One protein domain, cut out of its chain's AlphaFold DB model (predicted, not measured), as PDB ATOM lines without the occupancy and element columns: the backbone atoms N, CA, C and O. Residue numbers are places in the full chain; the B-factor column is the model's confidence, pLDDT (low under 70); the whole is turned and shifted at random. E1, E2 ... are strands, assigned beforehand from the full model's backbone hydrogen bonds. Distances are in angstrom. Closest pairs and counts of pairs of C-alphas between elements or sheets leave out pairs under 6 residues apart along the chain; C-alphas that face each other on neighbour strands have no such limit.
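What this domain is: This is residues 278 to 327 and 346 to 386 of the 1074 residues of an uncharacterized protein of Marinactinospora thermotolerans DSM 45154 (UniProt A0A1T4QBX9). Two antiparallel sheets make the two layers of a loose sandwich, a layer of four strands, E1 to E4, partly face to face with a wider layer of six, E5 to E10. Residues 278 to 309 zigzag through the smaller sheet, and the chain crosses to the larger one at the tight link from E4 to E5, while E9 and E10 make the side of the larger sheet away from E5. The 91 printed residues hold ten named strands, E1 to E10 in order along the chain, and no named helix; the class is all strand. The sheet orders are E1, E2, E3, E4 and E5, E6, E7, E8, E9, E10. The whole is compact, with a radius of gyration of the C-alphas of 13.1 A, and rounded, spanning 35 by 34 by 26 A.

How they stand to each other: E1, residues 278 to 280, and E2, residues 287 to 291, form a hairpin; N 279 and O 288 are 2.9 A apart, within hydrogen-bond range. E2 and E3, residues 294 to 298, form a hairpin at 163 degrees between their directions, with N 289 and O 296 within range at 2.9 A. E3 and E4, residues 305 to 309, form a third, at 174 degrees, with N 297 and O 306 within range at 2.9 A. E1 to E4 are a meander, each strand the antiparallel neighbour of the one before; E1 and E4 are its edge strands. E4 and E5, residues 313 to 316, are apart. E5 and E6, residues 321 to 324, form a hairpin at 165 degrees; N 323 and O 314 are within range at 3.0 A. E6 and E7, residues 351 to 354, are antiparallel neighbours at 150 degrees, with N 322 and O 352 within range at 3.1 A. E7 and E8, residues 361 to 365, form a hairpin, with N 353 and O 362 within range at 2.9 A. E8 and E9, residues 368 to 373, form another at 171 degrees, with N 363 and O 370 within range at 2.8 A. E9 and E10, residues 378 to 383, form the last, at 172 degrees, with N 371 and O 380 within range at 2.8 A. E7 to E10 are a second meander. The edge strands of this sheet are E5 and E10. It is twisted, its C-alphas lying up to 4.3 A off the best plane. Strands of different sheets are apart, for instance E2 and E8.

Where its parts are: E1 begins at C-alpha 278, at (36.890, -41.619, 54.831). E2 measures 13.2 A from first to last C-alpha, E3 13.5 A and E4 12.4 A. E5 begins at C-alpha 313, at (39.174, -50.989, 38.456), and measures 10.0 A; E6 measures 9.9 A and E7 10.3 A. E8 measures 13.3 A, E9 16.6 A and E10 15.8 A. E10 ends at C-alpha 383, at (49.032, -30.809, 52.784).

The domain as a whole: The two C-alphas farthest apart are those of Asp 283 and Pro 327, 36.3 A. Residues 328 to 345 are not printed, and C-alphas 327 and 346 are 15.5 A apart across this cut, in the link from E6 to E7. Of the links that are printed whole, none is long; those from E1 to E2, E3 to E4 and E7 to E8 are short, and the others are tight. The mean pLDDT of the printed part is 76.5; 23 residues are under 70, among them residues 309 to 315 and 317 to 327.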
ATOM      1  N   VAL A 278      35.996 -40.601  54.274       78.56
ATOM      2  CA  VAL A 278      36.890 -41.619  54.831       78.56
ATOM      3  C   VAL A 278      36.534 -41.821  56.302       78.56
ATOM      4  O   VAL A 278      36.401 -40.846  57.042       78.56
ATOM      5  N   SER A 279      36.405 -43.071  56.738       85.31
ATOM      6  CA  SER A 279      36.261 -43.436  58.148       85.31
ATOM      7  C   SER A 279      37.232 -44.551  58.527       85.31
ATOM      8  O   SER A 279      37.630 -45.365  57.695       85.31
ATOM      9  N   ILE A 280      37.637 -44.565  59.794       87.12
ATOM     10  CA  ILE A 280      38.485 -45.602  60.384       87.12
ATOM     11  C   ILE A 280      37.721 -46.150  61.586       87.12
ATOM     12  O   ILE A 280      37.366 -45.387  62.484       87.12
ATOM     13  N   ASP A 281      37.458 -47.453  61.595       85.88
ATOM     14  CA  ASP A 281      36.959 -48.145  62.785       85.88
ATOM     15  C   ASP A 281      38.078 -48.175  63.850       85.88
ATOM     16  O   ASP A 281      39.156 -48.710  63.575       85.88
ATOM     17  N   PRO A 282      37.874 -47.601  65.053       63.78
ATOM     18  CA  PRO A 282      38.917 -47.508  66.073       63.78
ATOM     19  C   PRO A 282      39.253 -48.844  66.756       63.78
ATOM     20  O   PRO A 282      40.331 -48.947  67.342       63.78
ATOM     21  N   ASP A 283      38.370 -49.850  66.704       71.50
ATOM     22  CA  ASP A 283      38.568 -51.148  67.364       71.50
ATOM     23  C   ASP A 283      39.183 -52.200  66.423       71.50
ATOM     24  O   ASP A 283      39.948 -53.057  66.877       71.50
ATOM     25  N   SER A 284      38.891 -52.136  65.118       81.62
ATOM     26  CA  SER A 284      39.474 -53.040  64.106       81.62
ATOM     27  C   SER A 284      40.593 -52.419  63.261       81.62
ATOM     28  O   SER A 284      41.416 -53.146  62.705       81.62
ATOM     29  N   GLY A 285      40.635 -51.089  63.149       83.50
ATOM     30  CA  GLY A 285      41.497 -50.361  62.217       83.50
ATOM     31  C   GLY A 285      40.978 -50.307  60.774       83.50
ATOM     32  O   GLY A 285      41.656 -49.717  59.934       83.50
ATOM     33  N   LEU A 286      39.814 -50.898  60.461       85.44
ATOM     34  CA  LEU A 286      39.263 -50.945  59.099       85.44
ATOM     35  C   LEU A 286      39.091 -49.535  58.515       85.44
ATOM     36  O   LEU A 286      38.254 -48.753  58.974       85.44
ATOM     37  N   LEU A 287      39.851 -49.239  57.460       86.94
ATOM     38  CA  LEU A 287      39.760 -48.002  56.691       86.94
ATOM     39  C   LEU A 287      38.667 -48.163  55.632       86.94
ATOM     40  O   LEU A 287      38.845 -48.891  54.658       86.94
ATOM     41  N   THR A 288      37.542 -47.478  55.810       88.44
ATOM     42  CA  THR A 288      36.469 -47.384  54.814       88.44
ATOM     43  C   THR A 288      36.602 -46.085  54.023       88.44
ATOM     44  O   THR A 288      36.686 -45.005  54.604       88.44
ATOM     45  N   ILE A 289      36.560 -46.178  52.694       89.44
ATOM     46  CA  ILE A 289      36.459 -45.036  51.782       89.44
ATOM     47  C   ILE A 289      35.164 -45.189  50.981       89.44
ATOM     48  O   ILE A 289      34.993 -46.155  50.236       89.44
ATOM     49  N   LEU A 290      34.249 -44.236  51.141       81.31
ATOM     50  CA  LEU A 290      33.010 -44.150  50.369       81.31
ATOM     51  C   LEU A 290      33.238 -43.263  49.144       81.31
ATOM     52  O   LEU A 290      33.787 -42.169  49.267       81.31
ATOM     53  N   HIS A 291      32.791 -43.695  47.968       83.00
ATOM     54  CA  HIS A 291      32.832 -42.897  46.741       83.00
ATOM     55  C   HIS A 291      31.539 -43.074  45.931       83.00
ATOM     56  O   HIS A 291      30.694 -43.904  46.254       83.00
ATOM     57  N   SER A 292      31.368 -42.283  44.872       66.50
ATOM     58  CA  SER A 292      30.145 -42.254  44.051       66.50
ATOM     59  C   SER A 292      29.804 -43.570  43.336       66.50
ATOM     60  O   SER A 292      28.684 -43.708  42.857       66.50
ATOM     61  N   GLY A 293      30.740 -44.523  43.267       75.19
ATOM     62  CA  GLY A 293      30.568 -45.827  42.615       75.19
ATOM     63  C   GLY A 293      30.696 -47.037  43.546       75.19
ATOM     64  O   GLY A 293      30.791 -48.155  43.043       75.19
ATOM     65  N   GLY A 294      30.748 -46.839  44.871       84.38
ATOM     66  CA  GLY A 294      30.852 -47.944  45.827       84.38
ATOM     67  C   GLY A 294      31.608 -47.635  47.120       84.38
ATOM     68  O   GLY A 294      31.777 -46.483  47.535       84.38
ATOM     69  N   LYS A 295      32.054 -48.707  47.778       90.69
ATOM     70  CA  LYS A 295      32.788 -48.687  49.047       90.69
ATOM     71  C   LYS A 295      34.074 -49.506  48.927       90.69
ATOM     72  O   LYS A 295      34.039 -50.693  48.614       90.69
ATOM     73  N   VAL A 296      35.201 -48.886  49.260       89.50
ATOM     74  CA  VAL A 296      36.488 -49.566  49.469       89.50
ATOM     75  C   VAL A 296      36.660 -49.796  50.967       89.50
ATOM     76  O   VAL A 296      36.465 -48.866  51.750       89.50
ATOM     77  N   VAL A 297      37.045 -51.003  51.382       90.75
ATOM     78  CA  VAL A 297      37.443 -51.289  52.768       90.75
ATOM     79  C   VAL A 297      38.805 -51.966  52.785       90.75
ATOM     80  O   VAL A 297      38.979 -53.019  52.174       90.75
ATOM     81  N   VAL A 298      39.755 -51.375  53.507       90.00
ATOM     82  CA  VAL A 298      41.099 -51.922  53.726       90.00
ATOM     83  C   VAL A 298      41.224 -52.394  55.171       90.00
ATOM     84  O   VAL A 298      41.039 -51.607  56.101       90.00
ATOM     85  N   ASP A 299      41.568 -53.666  55.359       89.44
ATOM     86  CA  ASP A 299      41.947 -54.240  56.651       89.44
ATOM     87  C   ASP A 299      43.471 -54.122  56.852       89.44
ATOM     88  O   ASP A 299      44.232 -54.850  56.205       89.44
ATOM     89  N   PRO A 300      43.961 -53.245  57.750       71.19
ATOM     90  CA  PRO A 300      45.395 -53.086  57.987       71.19
ATOM     91  C   PRO A 300      46.027 -54.267  58.744       71.19
ATOM     92  O   PRO A 300      47.252 -54.375  58.778       71.19
ATOM     93  N   ALA A 301      45.235 -55.152  59.363       70.81
ATOM     94  CA  ALA A 301      45.733 -56.309  60.104       70.81
ATOM     95  C   ALA A 301      45.972 -57.538  59.208       70.81
ATOM     96  O   ALA A 301      46.795 -58.395  59.551       70.81
ATOM     97  N   THR A 302      45.280 -57.632  58.067       80.19
ATOM     98  CA  THR A 302      45.469 -58.700  57.064       80.19
ATOM     99  C   THR A 302      46.109 -58.218  55.762       80.19
ATOM    100  O   THR A 302      46.719 -59.028  55.063       80.19
ATOM    101  N   GLY A 303      45.995 -56.926  55.441       72.94
ATOM    102  CA  GLY A 303      46.305 -56.373  54.121       72.94
ATOM    103  C   GLY A 303      45.216 -56.646  53.074       72.94
ATOM    104  O   GLY A 303      45.458 -56.446  51.885       72.94
ATOM    105  N   GLU A 304      44.040 -57.137  53.480       72.06
ATOM    106  CA  GLU A 304      42.936 -57.437  52.568       72.06
ATOM    107  C   GLU A 304      42.198 -56.150  52.165       72.06
ATOM    108  O   GLU A 304      41.759 -55.367  53.009       72.06
ATOM    109  N   VAL A 305      42.063 -55.932  50.853       79.12
ATOM    110  CA  VAL A 305      41.251 -54.855  50.275       79.12
ATOM    111  C   VAL A 305      39.988 -55.481  49.701       79.12
ATOM    112  O   VAL A 305      40.057 -56.273  48.762       79.12
ATOM    113  N   THR A 306      38.835 -55.117  50.255       78.94
ATOM    114  CA  THR A 306      37.524 -55.522  49.738       78.94
ATOM    115  C   THR A 306      36.861 -54.344  49.029       78.94
ATOM    116  O   THR A 306      36.903 -53.206  49.505       78.94
ATOM    117  N   LEU A 307      36.289 -54.623  47.858       85.00
ATOM    118  CA  LEU A 307      35.623 -53.657  46.989       85.00
ATOM    119  C   LEU A 307      34.149 -54.050  46.868       85.00
ATOM    120  O   LEU A 307      33.840 -55.189  46.520       85.00
ATOM    121  N   ASP A 308      33.262 -53.110  47.169       77.75
ATOM    122  CA  ASP A 308      31.805 -53.235  47.077       77.75
ATOM    123  C   ASP A 308      31.318 -52.170  46.082       77.75
ATOM    124  O   ASP A 308      31.000 -51.036  46.452       77.75
ATOM    125  N   SER A 309      31.447 -52.493  44.790       66.88
ATOM    126  CA  SER A 309      31.351 -51.555  43.662       66.88
ATOM    127  C   SER A 309      31.143 -52.289  42.332       66.88
ATOM    128  O   SER A 309      31.842 -53.267  42.069       66.88
ATOM    129  N   GLU A 310      30.277 -51.776  41.454       57.38
ATOM    130  CA  GLU A 310      30.035 -52.336  40.106       57.38
ATOM    131  C   GLU A 310      30.896 -51.680  38.999       57.38
ATOM    132  O   GLU A 310      30.775 -52.018  37.823       57.38
ATOM    133  N   GLY A 311      31.773 -50.736  39.361       49.69
ATOM    134  CA  GLY A 311      32.669 -50.036  38.431       49.69
ATOM    135  C   GLY A 311      33.925 -50.826  38.036       49.69
ATOM    136  O   GLY A 311      34.336 -51.766  38.715       49.69
ATOM    137  N   ALA A 312      34.571 -50.404  36.945       43.69
ATOM    138  CA  ALA A 312      35.852 -50.953  36.506       43.69
ATOM    139  C   ALA A 312      37.027 -50.408  37.341       43.69
ATOM    140  O   ALA A 312      37.118 -49.207  37.601       43.69
ATOM    141  N   PHE A 313      37.946 -51.298  37.720       64.12
ATOM    142  CA  PHE A 313      39.174 -50.989  38.456       64.12
ATOM    143  C   PHE A 313      40.331 -51.828  37.924       64.12
ATOM    144  O   PHE A 313      40.146 -53.004  37.607       64.12
ATOM    145  N   GLU A 314      41.537 -51.260  37.927       60.94
ATOM    146  CA  GLU A 314      42.770 -52.015  37.700       60.94
ATOM    147  C   GLU A 314      43.722 -51.865  38.895       60.94
ATOM    148  O   GLU A 314      43.956 -50.764  39.407       60.94
ATOM    149  N   ILE A 315      44.256 -53.004  39.340       64.19
ATOM    150  CA  ILE A 315      45.308 -53.108  40.351       64.19
ATOM    151  C   ILE A 315      46.557 -53.607  39.635       64.19
ATOM    152  O   ILE A 315      46.579 -54.747  39.170       64.19
ATOM    153  N   ASP A 316      47.601 -52.785  39.585       73.38
ATOM    154  CA  ASP A 316      48.914 -53.214  39.102       73.38
ATOM    155  C   ASP A 316      49.591 -54.095  40.177       73.38
ATOM    156  O   ASP A 316      49.933 -53.590  41.257       73.38
ATOM    157  N   PRO A 317      49.811 -55.400  39.912       46.31
ATOM    158  CA  PRO A 317      50.366 -56.329  40.889       46.31
ATOM    159  C   PRO A 317      51.881 -56.178  41.100       46.31
ATOM    160  O   PRO A 317      52.409 -56.795  42.026       46.31
ATOM    161  N   GLU A 318      52.595 -55.407  40.269       52.03
ATOM    162  CA  GLU A 318      54.027 -55.127  40.446       52.03
ATOM    163  C   GLU A 318      54.287 -53.788  41.158       52.03
ATOM    164  O   GLU A 318      55.279 -53.684  41.881       52.03
ATOM    165  N   SER A 319      53.412 -52.779  41.015       64.62
ATOM    166  CA  SER A 319      53.595 -51.462  41.663       64.62
ATOM    167  C   SER A 319      52.705 -51.173  42.879       64.62
ATOM    168  O   SER A 319      52.975 -50.197  43.591       64.62
ATOM    169  N   GLY A 320      51.666 -51.980  43.130       57.94
ATOM    170  CA  GLY A 320      50.705 -51.753  44.219       57.94
ATOM    171  C   GLY A 320      49.809 -50.524  44.003       57.94
ATOM    172  O   GLY A 320      49.285 -49.945  44.958       57.94
ATOM    173  N   ARG A 321      49.665 -50.087  42.747       65.88
ATOM    174  CA  ARG A 321      48.824 -48.956  42.339       65.88
ATOM    175  C   ARG A 321      47.390 -49.425  42.100       65.88
ATOM    176  O   ARG A 321      47.161 -50.286  41.254       65.88
ATOM    177  N   LEU A 322      46.438 -48.801  42.792       64.62
ATOM    178  CA  LEU A 322      45.011 -48.891  42.488       64.62
ATOM    179  C   LEU A 322      44.629 -47.682  41.627       64.62
ATOM    180  O   LEU A 322      44.837 -46.540  42.044       64.62
ATOM    181  N   THR A 323      44.067 -47.921  40.442       64.75
ATOM    182  CA  THR A 323      43.576 -46.851  39.559       64.75
ATOM    183  C   THR A 323      42.052 -46.924  39.450       64.75
ATOM    184  O   THR A 323      41.490 -48.002  39.260       64.75
ATOM    185  N   MET A 324      41.391 -45.774  39.608       68.12
ATOM    186  CA  MET A 324      39.933 -45.611  39.615       68.12
ATOM    187  C   MET A 324      39.548 -44.665  38.470       68.12
ATOM    188  O   MET A 324      39.776 -43.462  38.571       68.12
ATOM    189  N   GLY A 325      39.017 -45.207  37.373       50.00
ATOM    190  CA  GLY A 325      38.703 -44.459  36.151       50.00
ATOM    191  C   GLY A 325      38.586 -45.374  34.929       50.00
ATOM    192  O   GLY A 325      38.835 -46.574  35.027       50.00
ATOM    193  N   ASP A 326      38.210 -44.811  33.780       47.22
ATOM    194  CA  ASP A 326      38.153 -45.545  32.509       47.22
ATOM    195  C   ASP A 326      39.579 -45.846  31.993       47.22
ATOM    196  O   ASP A 326      40.332 -44.903  31.719       47.22
ATOM    197  N   PRO A 327      39.983 -47.123  31.833       39.34
ATOM    198  CA  PRO A 327      41.308 -47.460  31.319       39.34
ATOM    199  C   PRO A 327      41.533 -46.983  29.875       39.34
ATOM    200  O   PRO A 327      42.676 -46.708  29.510       39.34
ATOM    201  N   ASN A 346      44.717 -35.033  38.775       70.12
ATOM    202  CA  ASN A 346      43.907 -33.882  38.366       70.12
ATOM    203  C   ASN A 346      42.945 -33.440  39.493       70.12
ATOM    204  O   ASN A 346      42.594 -34.244  40.364       70.12
ATOM    205  N   PRO A 347      42.463 -32.181  39.502       59.69
ATOM    206  CA  PRO A 347      41.436 -31.746  40.448       59.69
ATOM    207  C   PRO A 347      40.188 -32.643  40.373       59.69
ATOM    208  O   PRO A 347      39.529 -32.720  39.340       59.69
ATOM    209  N   GLY A 348      39.880 -33.333  41.475       62.09
ATOM    210  CA  GLY A 348      38.798 -34.325  41.571       62.09
ATOM    211  C   GLY A 348      39.251 -35.793  41.532       62.09
ATOM    212  O   GLY A 348      38.522 -36.659  42.012       62.09
ATOM    213  N   GLU A 349      40.459 -36.091  41.049       74.94
ATOM    214  CA  GLU A 349      41.038 -37.438  41.085       74.94
ATOM    215  C   GLU A 349      41.684 -37.756  42.446       74.94
ATOM    216  O   GLU A 349      42.213 -36.888  43.148       74.94
ATOM    217  N   VAL A 350      41.683 -39.043  42.807       73.94
ATOM    218  CA  VAL A 350      42.357 -39.573  44.001       73.94
ATOM    219  C   VAL A 350      43.197 -40.777  43.590       73.94
ATOM    220  O   VAL A 350      42.652 -41.791  43.155       73.94
ATOM    221  N   MET A 351      44.519 -40.696  43.749       86.94
ATOM    222  CA  MET A 351      45.417 -41.816  43.451       86.94
ATOM    223  C   MET A 351      45.809 -42.526  44.747       86.94
ATOM    224  O   MET A 351      46.362 -41.902  45.653       86.94
ATOM    225  N   VAL A 352      45.545 -43.833  44.835       89.19
ATOM    226  CA  VAL A 352      45.919 -44.654  45.995       89.19
ATOM    227  C   VAL A 352      47.046 -45.606  45.612       89.19
ATOM    228  O   VAL A 352      46.945 -46.380  44.659       89.19
ATOM    229  N   ARG A 353      48.125 -45.562  46.391       88.38
ATOM    230  CA  ARG A 353      49.274 -46.454  46.275       88.38
ATOM    231  C   ARG A 353      49.472 -47.206  47.581       88.38
ATOM    232  O   ARG A 353      49.463 -46.591  48.642       88.38
ATOM    233  N   VAL A 354      49.702 -48.510  47.498       90.19
ATOM    234  CA  VAL A 354      50.126 -49.334  48.634       90.19
ATOM    235  C   VAL A 354      51.520 -49.869  48.331       90.19
ATOM    236  O   VAL A 354      51.716 -50.533  47.318       90.19
ATOM    237  N   ASP A 355      52.500 -49.573  49.181       86.81
ATOM    238  CA  ASP A 355      53.823 -50.199  49.100       86.81
ATOM    239  C   ASP A 355      53.714 -51.675  49.545       86.81
ATOM    240  O   ASP A 355      53.394 -51.928  50.710       86.81
ATOM    241  N   PRO A 356      53.971 -52.665  48.668       71.50
ATOM    242  CA  PRO A 356      53.802 -54.078  49.003       71.50
ATOM    243  C   PRO A 356      54.894 -54.635  49.936       71.50
ATOM    244  O   PRO A 356      54.687 -55.695  50.525       71.50
ATOM    245  N   ASP A 357      56.042 -53.957  50.081       76.50
ATOM    246  CA  ASP A 357      57.139 -54.381  50.966       76.50
ATOM    247  C   ASP A 357      57.006 -53.796  52.388       76.50
ATOM    248  O   ASP A 357      57.524 -54.389  53.339       76.50
ATOM    249  N   THR A 358      56.329 -52.650  52.553       84.75
ATOM    250  CA  THR A 358      56.167 -51.965  53.858       84.75
ATOM    251  C   THR A 358      54.720 -51.835  54.346       84.75
ATOM    252  O   THR A 358      54.495 -51.514  55.511       84.75
ATOM    253  N   GLY A 359      53.731 -52.071  53.481       84.62
ATOM    254  CA  GLY A 359      52.314 -51.825  53.757       84.62
ATOM    255  C   GLY A 359      51.923 -50.342  53.783       84.62
ATOM    256  O   GLY A 359      50.775 -50.029  54.088       84.62
ATOM    257  N   LEU A 360      52.849 -49.421  53.489       86.25
ATOM    258  CA  LEU A 360      52.611 -47.979  53.527       86.25
ATOM    259  C   LEU A 360      51.534 -47.581  52.506       86.25
ATOM    260  O   LEU A 360      51.741 -47.707  51.298       86.25
ATOM    261  N   ILE A 361      50.400 -47.070  52.989       88.88
ATOM    262  CA  ILE A 361      49.311 -46.576  52.139       88.88
ATOM    263  C   ILE A 361      49.526 -45.081  51.918       88.88
ATOM    264  O   ILE A 361      49.619 -44.319  52.879       88.88
ATOM    265  N   GLN A 362      49.579 -44.646  50.661       91.31
ATOM    266  CA  GLN A 362      49.679 -43.241  50.274       91.31
ATOM    267  C   GLN A 362      48.481 -42.864  49.401       91.31
ATOM    268  O   GLN A 362      48.275 -43.427  48.325       91.31
ATOM    269  N   VAL A 363      47.682 -41.915  49.883       90.88
ATOM    270  CA  VAL A 363      46.518 -41.352  49.193       90.88
ATOM    271  C   VAL A 363      46.885 -39.947  48.734       90.88
ATOM    272  O   VAL A 363      46.997 -39.032  49.549       90.88
ATOM    273  N   TYR A 364      47.080 -39.786  47.430       89.12
ATOM    274  CA  TYR A 364      47.387 -38.511  46.793       89.12
ATOM    275  C   TYR A 364      46.098 -37.828  46.330       89.12
ATOM    276  O   TYR A 364      45.256 -38.445  45.672       89.12
ATOM    277  N   ARG A 365      45.975 -36.537  46.636       85.38
ATOM    278  CA  ARG A 365      44.979 -35.603  46.098       85.38
ATOM    279  C   ARG A 365      45.695 -34.330  45.647       85.38
ATOM    280  O   ARG A 365      46.806 -34.057  46.094       85.38
ATOM    281  N   HIS A 366      45.037 -33.515  44.827       80.94
ATOM    282  CA  HIS A 366      45.568 -32.205  44.428       80.94
ATOM    283  C   HIS A 366      45.852 -31.253  45.621       80.94
ATOM    284  O   HIS A 366      46.728 -30.402  45.530       80.94
ATOM    285  N   GLU A 367      45.173 -31.447  46.760       79.56
ATOM    286  CA  GLU A 367      45.365 -30.710  48.026       79.56
ATOM    287  C   GLU A 367      46.568 -31.188  48.875       79.56
ATOM    288  O   GLU A 367      47.000 -30.485  49.794       79.56
ATOM    289  N   GLY A 368      47.089 -32.398  48.625       85.50
ATOM    290  CA  GLY A 368      48.135 -33.015  49.449       85.50
ATOM    291  C   GLY A 368      48.137 -34.549  49.467       85.50
ATOM    292  O   GLY A 368      47.328 -35.214  48.820       85.50
ATOM    293  N   THR A 369      49.056 -35.120  50.249       89.50
ATOM    294  CA  THR A 369      49.248 -36.570  50.406       89.50
ATOM    295  C   THR A 369      48.970 -37.016  51.842       89.50
ATOM    296  O   THR A 369      49.598 -36.540  52.787       89.50
ATOM    297  N   ILE A 370      48.077 -37.992  52.019       89.94
ATOM    298  CA  ILE A 370      47.887 -38.699  53.293       89.94
ATOM    299  C   ILE A 370      48.701 -39.992  53.237       89.94
ATOM    300  O   ILE A 370      48.513 -40.805  52.338       89.94
ATOM    301  N   THR A 371      49.601 -40.195  54.195       91.56
ATOM    302  CA  THR A 371      50.427 -41.402  54.330       91.56
ATOM    303  C   THR A 371      50.074 -42.131  55.627       91.56
ATOM    304  O   THR A 371      50.167 -41.550  56.705       91.56
ATOM    305  N   ILE A 372      49.695 -43.406  55.539       90.94
ATOM    306  CA  ILE A 372      49.336 -44.266  56.674       90.94
ATOM    307  C   ILE A 372      50.360 -45.401  56.767       90.94
ATOM    308  O   ILE A 372      50.489 -46.200  55.837       90.94
ATOM    309  N   ASN A 373      51.079 -45.484  57.888       90.00
ATOM    310  CA  ASN A 373      52.013 -46.571  58.178       90.00
ATOM    311  C   ASN A 373      51.358 -47.634  59.082       90.00
ATOM    312  O   ASN A 373      51.104 -47.347  60.256       90.00
ATOM    313  N   PRO A 374      51.111 -48.868  58.603       76.88
ATOM    314  CA  PRO A 374      50.507 -49.914  59.427       76.88
ATOM    315  C   PRO A 374      51.465 -50.506  60.477       76.88
ATOM    316  O   PRO A 374      50.988 -51.094  61.444       76.88
ATOM    317  N   GLU A 375      52.794 -50.356  60.348       79.62
ATOM    318  CA  GLU A 375      53.740 -50.932  61.327       79.62
ATOM    319  C   GLU A 375      53.701 -50.238  62.703       79.62
ATOM    320  O   GLU A 375      53.982 -50.875  63.724       79.62
ATOM    321  N   ASP A 376      53.382 -48.941  62.748       85.00
ATOM    322  CA  ASP A 376      53.324 -48.139  63.980       85.00
ATOM    323  C   ASP A 376      52.014 -47.352  64.172       85.00
ATOM    324  O   ASP A 376      51.827 -46.734  65.223       85.00
ATOM    325  N   GLY A 377      51.095 -47.407  63.202       79.56
ATOM    326  CA  GLY A 377      49.827 -46.676  63.215       79.56
ATOM    327  C   GLY A 377      49.971 -45.175  62.953       79.56
ATOM    328  O   GLY A 377      49.034 -44.421  63.220       79.56
ATOM    329  N   ALA A 378      51.127 -44.703  62.474       79.69
ATOM    330  CA  ALA A 378      51.334 -43.289  62.199       79.69
ATOM    331  C   ALA A 378      50.591 -42.849  60.927       79.69
ATOM    332  O   ALA A 378      50.877 -43.318  59.824       79.69
ATOM    333  N   VAL A 379      49.687 -41.879  61.083       82.31
ATOM    334  CA  VAL A 379      49.101 -41.120  59.971       82.31
ATOM    335  C   VAL A 379      49.864 -39.803  59.834       82.31
ATOM    336  O   VAL A 379      49.816 -38.950  60.719       82.31
ATOM    337  N   GLY A 380      50.587 -39.645  58.729       82.31
ATOM    338  CA  GLY A 380      51.166 -38.379  58.294       82.31
ATOM    339  C   GLY A 380      50.267 -37.720  57.253       82.31
ATOM    340  O   GLY A 380      49.814 -38.382  56.323       82.31
ATOM    341  N   VAL A 381      50.027 -36.417  57.385       85.50
ATOM    342  CA  VAL A 381      49.317 -35.623  56.374       85.50
ATOM    343  C   VAL A 381      50.259 -34.527  55.890       85.50
ATOM    344  O   VAL A 381      50.652 -33.658  56.665       85.50
ATOM    345  N   GLU A 382      50.628 -34.593  54.616       84.94
ATOM    346  CA  GLU A 382      51.402 -33.578  53.906       84.94
ATOM    347  C   GLU A 382      50.438 -32.810  52.995       84.94
ATOM    348  O   GLU A 382      50.260 -33.145  51.825       84.94
ATOM    349  N   LEU A 383      49.750 -31.817  53.570       74.50
ATOM    350  CA  LEU A 383      49.032 -30.809  52.784       74.50
ATOM    351  C   LEU A 383      50.028 -29.915  52.030       74.50
ATOM    352  O   LEU A 383      51.217 -29.896  52.354       74.50
ATOM    353  N   GLY A 384      49.521 -29.145  51.067       73.81
ATOM    354  CA  GLY A 384      50.239 -28.011  50.482       73.81
ATOM    355  C   GLY A 384      50.462 -26.862  51.481       73.81
ATOM    356  O   GLY A 384      51.172 -26.990  52.475       73.81
ATOM    357  N   ASP A 385      49.875 -25.703  51.202       73.56
ATOM    358  CA  ASP A 385      49.953 -24.492  52.036       73.56
ATOM    359  C   ASP A 385      48.878 -24.414  53.141       73.56
ATOM    360  O   ASP A 385      49.000 -23.608  54.067       73.56
ATOM    361  N   GLY A 386      47.861 -25.280  53.085       58.56
ATOM    362  CA  GLY A 386      46.828 -25.426  54.115       58.56
ATOM    363  C   GLY A 386      47.342 -25.919  55.478       58.56
ATOM    364  O   GLY A 386      48.447 -26.439  55.628       58.56
TER     365      GLY A 386